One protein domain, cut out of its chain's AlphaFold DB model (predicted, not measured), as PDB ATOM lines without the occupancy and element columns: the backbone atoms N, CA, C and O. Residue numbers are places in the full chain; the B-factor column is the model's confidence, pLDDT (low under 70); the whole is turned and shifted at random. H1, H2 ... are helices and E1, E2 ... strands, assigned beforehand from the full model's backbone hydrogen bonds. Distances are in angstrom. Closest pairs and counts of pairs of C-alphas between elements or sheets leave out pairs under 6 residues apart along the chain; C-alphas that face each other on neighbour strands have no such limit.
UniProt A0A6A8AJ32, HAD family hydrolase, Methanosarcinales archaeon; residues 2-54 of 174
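Overview. This is residues 2 to 54 of the 174 residues of the protein "HAD family hydrolase" of Methanosarcinales archaeon (UniProt A0A6A8AJ32). A long hairpin of two antiparallel strands, E1 and E2, makes the long axis of this model, and helix H2 packs on it, mostly over E2. A short helix, H1, sits by the end of the hairpin where its turn lies, and residues 52 to 54 run on beyond E2 at the other end. The printed part has 53 residues with two named helices and two named strands, in the order H1, H2, E1, E2; the sheet has the order E1 - E2, and the class is mixed, helices and strands. The whole is loose, with a radius of gyration of the C-alphas of 12.7 A, and elongated, with spans of 37 by 19 by 13 A.

Arrangement. H1, residues 2 to 6, and H2, residues 12 to 22, are apart. From H1 to E2, residues 43 to 51, the closest C-alphas are those of Ala 3 and Ala 43, 5.5 A apart. From H1 to E1, residues 31 to 38, the closest are those of Ala 3 and Ile 37, 7.7 A apart. H2 and E2 have 9 pairs of C-alphas within 8 A, the closest being those of Thr 18 and Ala 49, 6.0 A apart. H2 and E1 have 2 such pairs, the closest being those of Val 15 and Val 33, 7.4 A apart. E1 and E2 form a hairpin of antiparallel neighbour strands, with 158 degrees between their directions. The C-alphas of 33 and 49 face each other at 4.3 A; N 34 and O 48, at 2.8 A, and N 45 and O 36, at 2.8 A, are within hydrogen-bond range. In H1 and H2 every O i to N i+4 pair is within hydrogen-bond range.

Along the chain. H1 begins at C-alpha 2, at (2.476, 48.735, 64.358), and ends at Met 6. H2 runs from Leu 12, with its C-alpha at (-3.113, 54.556, 80.694), to Leu 22, 15.4 A from first to last C-alpha. E1 runs from Ile 31 to Asp 38, 23.4 A. E2 runs from Ala 43 to Gly 51, 24.4 A, and ends at C-alpha 51, at (10.991, 67.299, 82.052).

Size, cuts and confidence. The two C-alphas farthest apart are those of Gly 41 and Phe 54, at 37.9 A. The printed part has no cut. The links from H1 to H2 and from E1 to E2 are tight, and the link from H2 to E1, with 8 residues, is short. The mean pLDDT of the printed part is 86.8, and residue 29 alone is under 70.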
ATOM      1  N   GLU A   2       3.285  49.945  64.149       78.31
ATOM      2  CA  GLU A   2       2.476  48.735  64.358       78.31
ATOM      3  C   GLU A   2       2.647  48.118  65.758       78.31
ATOM      4  O   GLU A   2       1.654  47.873  66.431       78.31
ATOM      5  N   ALA A   3       3.884  48.031  66.262       80.12
ATOM      6  CA  ALA A   3       4.175  47.609  67.637       80.12
ATOM      7  C   ALA A   3       3.454  48.442  68.716       80.12
ATOM      8  O   ALA A   3       3.016  47.890  69.712       80.12
ATOM      9  N   ILE A   4       3.286  49.756  68.516       83.62
ATOM     10  CA  ILE A   4       2.564  50.627  69.466       83.62
ATOM     11  C   ILE A   4       1.062  50.349  69.392       83.62
ATOM     12  O   ILE A   4       0.399  50.251  70.414       83.62
ATOM     13  N   LEU A   5       0.526  50.228  68.175       85.19
ATOM     14  CA  LEU A   5      -0.909  50.037  67.943       85.19
ATOM     15  C   LEU A   5      -1.398  48.639  68.349       85.19
ATOM     16  O   LEU A   5      -2.583  48.466  68.625       85.19
ATOM     17  N   MET A   6      -0.508  47.645  68.350       84.50
ATOM     18  CA  MET A   6      -0.817  46.259  68.708       84.50
ATOM     19  C   MET A   6      -0.497  45.912  70.166       84.50
ATOM     20  O   MET A   6      -0.941  44.860  70.634       84.50
ATOM     21  N   ASP A   7       0.247  46.760  70.885       84.75
ATOM     22  CA  ASP A   7       0.551  46.540  72.297       84.75
ATOM     23  C   ASP A   7      -0.738  46.596  73.137       84.75
ATOM     24  O   ASP A   7      -1.578  47.482  72.978       84.75
ATOM     25  N   LYS A   8      -0.913  45.609  74.020       86.31
ATOM     26  CA  LYS A   8      -2.055  45.508  74.950       86.31
ATOM     27  C   LYS A   8      -1.619  45.500  76.415       86.31
ATOM     28  O   LYS A   8      -2.451  45.287  77.297       86.31
ATOM     29  N   ASN A   9      -0.320  45.646  76.660       88.19
ATOM     30  CA  ASN A   9       0.285  45.500  77.973       88.19
ATOM     31  C   ASN A   9       0.429  46.859  78.648       88.19
ATOM     32  O   ASN A   9       0.064  46.975  79.813       88.19
ATOM     33  N   VAL A  10       0.904  47.872  77.915       91.81
ATOM     34  CA  VAL A  10       0.988  49.241  78.432       91.81
ATOM     35  C   VAL A  10      -0.398  49.862  78.487       91.81
ATOM     36  O   VAL A  10      -1.163  49.847  77.521       91.81
ATOM     37  N   ARG A  11      -0.721  50.427  79.643       91.94
ATOM     38  CA  ARG A  11      -2.023  50.993  79.966       91.94
ATOM     39  C   ARG A  11      -1.899  52.474  80.290       91.94
ATOM     40  O   ARG A  11      -0.834  53.002  80.600       91.94
ATOM     41  N   LEU A  12      -3.042  53.157  80.273       91.56
ATOM     42  CA  LEU A  12      -3.113  54.556  80.694       91.56
ATOM     43  C   LEU A  12      -2.717  54.737  82.172       91.56
ATOM     44  O   LEU A  12      -2.220  55.801  82.535       91.56
ATOM     45  N   GLU A  13      -2.905  53.709  83.007       94.31
ATOM     46  CA  GLU A  13      -2.463  53.725  84.407       94.31
ATOM     47  C   GLU A  13      -0.937  53.853  84.532       94.31
ATOM     48  O   GLU A  13      -0.486  54.668  85.330       94.31
ATOM     49  N   ASP A  14      -0.155  53.191  83.669       94.06
ATOM     50  CA  ASP A  14       1.314  53.298  83.665       94.06
ATOM     51  C   ASP A  14       1.765  54.728  83.331       94.06
ATOM     52  O   ASP A  14       2.660  55.293  83.963       94.06
ATOM     53  N   VAL A  15       1.104  55.356  82.352       92.38
ATOM     54  CA  VAL A  15       1.352  56.757  81.977       92.38
ATOM     55  C   VAL A  15       0.997  57.694  83.131       92.38
ATOM     56  O   VAL A  15       1.769  58.598  83.459       92.38
ATOM     57  N   HIS A  16      -0.160  57.479  83.762       92.38
ATOM     58  CA  HIS A  16      -0.610  58.284  84.891       92.38
ATOM     59  C   HIS A  16       0.332  58.164  86.093       92.38
ATOM     60  O   HIS A  16       0.677  59.183  86.695       92.38
ATOM     61  N   GLU A  17       0.770  56.953  86.434       93.38
ATOM     62  CA  GLU A  17       1.690  56.703  87.543       93.38
ATOM     63  C   GLU A  17       3.052  57.353  87.283       93.38
ATOM     64  O   GLU A  17       3.547  58.104  88.128       93.38
ATOM     65  N   THR A  18       3.603  57.170  86.080       91.69
ATOM     66  CA  THR A  18       4.894  57.755  85.692       91.69
ATOM     67  C   THR A  18       4.849  59.287  85.754       91.69
ATOM     68  O   THR A  18       5.740  59.927  86.317       91.69
ATOM     69  N   MET A  19       3.772  59.900  85.254       89.56
ATOM     70  CA  MET A  19       3.572  61.352  85.340       89.56
ATOM     71  C   MET A  19       3.341  61.836  86.772       89.56
ATOM     72  O   MET A  19       3.808  62.912  87.147       89.56
ATOM     73  N   SER A  20       2.629  61.059  87.587       89.12
ATOM     74  CA  SER A  20       2.396  61.380  88.997       89.12
ATOM     75  C   SER A  20       3.693  61.354  89.798       89.12
ATOM     76  O   SER A  20       3.865  62.173  90.699       89.12
ATOM     77  N   PHE A  21       4.615  60.450  89.463       88.56
ATOM     78  CA  PHE A  21       5.958  60.438  90.031       88.56
ATOM     79  C   PHE A  21       6.762  61.671  89.598       88.56
ATOM     80  O   PHE A  21       7.308  62.368  90.452       88.56
ATOM     81  N   LEU A  22       6.762  61.996  88.299       87.44
ATOM     82  CA  LEU A  22       7.456  63.174  87.769       87.44
ATOM     83  C   LEU A  22       7.000  64.471  88.459       87.44
ATOM     84  O   LEU A  22       7.830  65.275  88.860       87.44
ATOM     85  N   ARG A  23       5.689  64.639  88.684       83.62
ATOM     86  CA  ARG A  23       5.110  65.817  89.363       83.62
ATOM     87  C   ARG A  23       5.503  65.970  90.836       83.62
ATOM     88  O   ARG A  23       5.251  67.022  91.413       83.62
ATOM     89  N   ARG A  24       6.058  64.931  91.469       86.56
ATOM     90  CA  ARG A  24       6.610  65.011  92.836       86.56
ATOM     91  C   ARG A  24       8.069  65.455  92.843       86.56
ATOM     92  O   ARG A  24       8.597  65.753  93.911       86.56
ATOM     93  N   CYS A  25       8.717  65.453  91.683       82.44
ATOM     94  CA  CYS A  25      10.052  65.996  91.521       82.44
ATOM     95  C   CYS A  25       9.957  67.513  91.328       82.44
ATOM     96  O   CYS A  25       8.948  68.028  90.846       82.44
ATOM     97  N   ASP A  26      11.025  68.218  91.682       76.00
ATOM     98  CA  ASP A  26      11.208  69.609  91.278       76.00
ATOM     99  C   ASP A  26      11.513  69.595  89.777       76.00
ATOM    100  O   ASP A  26      12.663  69.412  89.408       76.00
ATOM    101  N   ILE A  27      10.482  69.569  88.928       71.50
ATOM    102  CA  ILE A  27      10.572  69.520  87.459       71.50
ATOM    103  C   ILE A  27       9.520  70.474  86.903       71.50
ATOM    104  O   ILE A  27       8.332  70.155  86.925       71.50
ATOM    105  N   LEU A  28       9.947  71.638  86.414       71.50
ATOM    106  CA  LEU A  28       9.095  72.672  85.819       71.50
ATOM    107  C   LEU A  28       9.863  73.385  84.692       71.50
ATOM    108  O   LEU A  28      10.975  73.843  84.968       71.50
ATOM    109  N   PRO A  29       9.311  73.583  83.472       66.31
ATOM    110  CA  PRO A  29       7.880  73.568  83.116       66.31
ATOM    111  C   PRO A  29       7.477  72.647  81.946       66.31
ATOM    112  O   PRO A  29       6.288  72.447  81.701       66.31
ATOM    113  N   VAL A  30       8.443  72.097  81.210       72.50
ATOM    114  CA  VAL A  30       8.195  71.235  80.048       72.50
ATOM    115  C   VAL A  30       8.251  69.797  80.525       72.50
ATOM    116  O   VAL A  30       9.285  69.370  81.026       72.50
ATOM    117  N   ILE A  31       7.151  69.061  80.380       81.44
ATOM    118  CA  ILE A  31       7.058  67.646  80.748       81.44
ATOM    119  C   ILE A  31       6.580  66.823  79.556       81.44
ATOM    120  O   ILE A  31       5.737  67.262  78.775       81.44
ATOM    121  N   GLY A  32       7.101  65.611  79.425       85.12
ATOM    122  CA  GLY A  32       6.764  64.708  78.336       85.12
ATOM    123  C   GLY A  32       6.816  63.253  78.765       85.12
ATOM    124  O   GLY A  32       7.482  62.899  79.738       85.12
ATOM    125  N   VAL A  33       6.111  62.411  78.011       90.06
ATOM    126  CA  VAL A  33       6.132  60.956  78.163       90.06
ATOM    127  C   VAL A  33       6.693  60.338  76.891       90.06
ATOM    128  O   VAL A  33       6.272  60.682  75.788       90.06
ATOM    129  N   GLY A  34       7.634  59.417  77.054       91.62
ATOM    130  CA  GLY A  34       8.214  58.606  75.996       91.62
ATOM    131  C   GLY A  34       7.903  57.125  76.187       91.62
ATOM    132  O   GLY A  34       7.738  56.643  77.307       91.62
ATOM    133  N   LEU A  35       7.858  56.394  75.074       93.12
ATOM    134  CA  LEU A  35       7.737  54.938  75.054       93.12
ATOM    135  C   LEU A  35       9.040  54.346  74.519       93.12
ATOM    136  O   LEU A  35       9.492  54.724  73.437       93.12
ATOM    137  N   ILE A  36       9.630  53.402  75.251       92.69
ATOM    138  CA  ILE A  36      10.791  52.634  74.786       92.69
ATOM    139  C   ILE A  36      10.283  51.316  74.208       92.69
ATOM    140  O   ILE A  36       9.677  50.511  74.918       92.69
ATOM    141  N   ILE A  37      10.530  51.102  72.917       91.81
ATOM    142  CA  ILE A  37       9.949  50.002  72.142       91.81
ATOM    143  C   ILE A  37      11.047  49.022  71.744       91.81
ATOM    144  O   ILE A  37      12.051  49.406  71.144       91.81
ATOM    145  N   ASP A  38      10.831  47.744  72.038       89.56
ATOM    146  CA  ASP A  38      11.629  46.655  71.486       89.56
ATOM    147  C   ASP A  38      11.153  46.372  70.060       89.56
ATOM    148  O   ASP A  38      10.093  45.786  69.842       89.56
ATOM    149  N   MET A  39      11.939  46.818  69.082       86.25
ATOM    150  CA  MET A  39      11.593  46.691  67.667       86.25
ATOM    151  C   MET A  39      11.651  45.245  67.161       86.25
ATOM    152  O   MET A  39      10.946  44.923  66.209       86.25
ATOM    153  N   ALA A  40      12.460  44.379  67.779       85.38
ATOM    154  CA  ALA A  40      12.553  42.970  67.397       85.38
ATOM    155  C   ALA A  40      11.414  42.150  68.016       85.38
ATOM    156  O   ALA A  40      10.835  41.291  67.355       85.38
ATOM    157  N   GLY A  41      11.078  42.439  69.277       80.31
ATOM    158  CA  GLY A  41       9.967  41.812  69.994       80.31
ATOM    159  C   GLY A  41       8.592  42.403  69.676       80.31
ATOM    160  O   GLY A  41       7.582  41.794  70.015       80.31
ATOM    161  N   GLY A  42       8.539  43.578  69.040       84.31
ATOM    162  CA  GLY A  42       7.299  44.251  68.656       84.31
ATOM    163  C   GLY A  42       6.454  44.735  69.837       84.31
ATOM    164  O   GLY A  42       5.234  44.783  69.712       84.31
ATOM    165  N   ALA A  43       7.076  45.076  70.968       88.62
ATOM    166  CA  ALA A  43       6.374  45.416  72.209       88.62
ATOM    167  C   ALA A  43       6.968  46.650  72.896       88.62
ATOM    168  O   ALA A  43       8.173  46.914  72.808       88.62
ATOM    169  N   ILE A  44       6.132  47.388  73.625       92.56
ATOM    170  CA  ILE A  44       6.595  48.485  74.475       92.56
ATOM    171  C   ILE A  44       7.191  47.879  75.751       92.56
ATOM    172  O   ILE A  44       6.568  47.059  76.421       92.56
ATOM    173  N   ARG A  45       8.425  48.263  76.085       91.62
ATOM    174  CA  ARG A  45       9.141  47.761  77.268       91.62
ATOM    175  C   ARG A  45       9.047  48.703  78.455       91.62
ATOM    176  O   ARG A  45       8.980  48.231  79.583       91.62
ATOM    177  N   TYR A  46       9.058  50.010  78.197       92.81
ATOM    178  CA  TYR A  46       9.059  51.023  79.248       92.81
ATOM    179  C   TYR A  46       8.234  52.243  78.852       92.81
ATOM    180  O   TYR A  46       8.252  52.668  77.694       92.81
ATOM    181  N   VAL A  47       7.580  52.829  79.851       94.12
ATOM    182  CA  VAL A  47       7.043  54.190  79.820       94.12
ATOM    183  C   VAL A  47       7.993  55.052  80.641       94.12
ATOM    184  O   VAL A  47       8.330  54.703  81.769       94.12
ATOM    185  N   ILE A  48       8.459  56.154  80.065       93.88
ATOM    186  CA  ILE A  48       9.329  57.112  80.748       93.88
ATOM    187  C   ILE A  48       8.661  58.476  80.737       93.88
ATOM    188  O   ILE A  48       8.040  58.844  79.745       93.88
ATOM    189  N   ALA A  49       8.799  59.237  81.815       91.12
ATOM    190  CA  ALA A  49       8.444  60.646  81.820       91.12
ATOM    191  C   ALA A  49       9.678  61.465  82.174       91.12
ATOM    192  O   ALA A  49      10.517  61.034  82.966       91.12
ATOM    193  N   GLY A  50       9.788  62.635  81.568       88.44
ATOM    194  CA  GLY A  50      10.889  63.552  81.793       88.44
ATOM    195  C   GLY A  50      10.403  64.982  81.712       88.44
ATOM    196  O   GLY A  50       9.331  65.257  81.173       88.44
ATOM    197  N   GLY A  51      11.205  65.885  82.246       85.31
ATOM    198  CA  GLY A  51      10.991  67.299  82.052       85.31
ATOM    199  C   GLY A  51      12.253  68.101  82.283       85.31
ATOM    200  O   GLY A  51      13.307  67.546  82.595       85.31
ATOM    201  N   ILE A  52      12.127  69.402  82.086       82.31
ATOM    202  CA  ILE A  52      13.230  70.357  82.162       82.31
ATOM    203  C   ILE A  52      13.023  71.230  83.392       82.31
ATOM    204  O   ILE A  52      11.883  71.516  83.743       82.31
ATOM    205  N   ASN A  53      14.127  71.646  84.009       87.12
ATOM    206  CA  ASN A  53      14.166  72.694  85.019       87.12
ATOM    207  C   ASN A  53      14.906  73.913  84.504       87.12
ATOM    208  O   ASN A  53      15.824  73.801  83.690       87.12
ATOM    209  N   PHE A  54      14.582  75.065  85.076       89.56
ATOM    210  CA  PHE A  54      15.467  76.212  84.970       89.56
ATOM    211  C   PHE A  54      16.759  75.986  85.745       89.56
ATOM    212  O   PHE A  54      16.788  75.323  86.784       89.56
TER     213      PHE A  54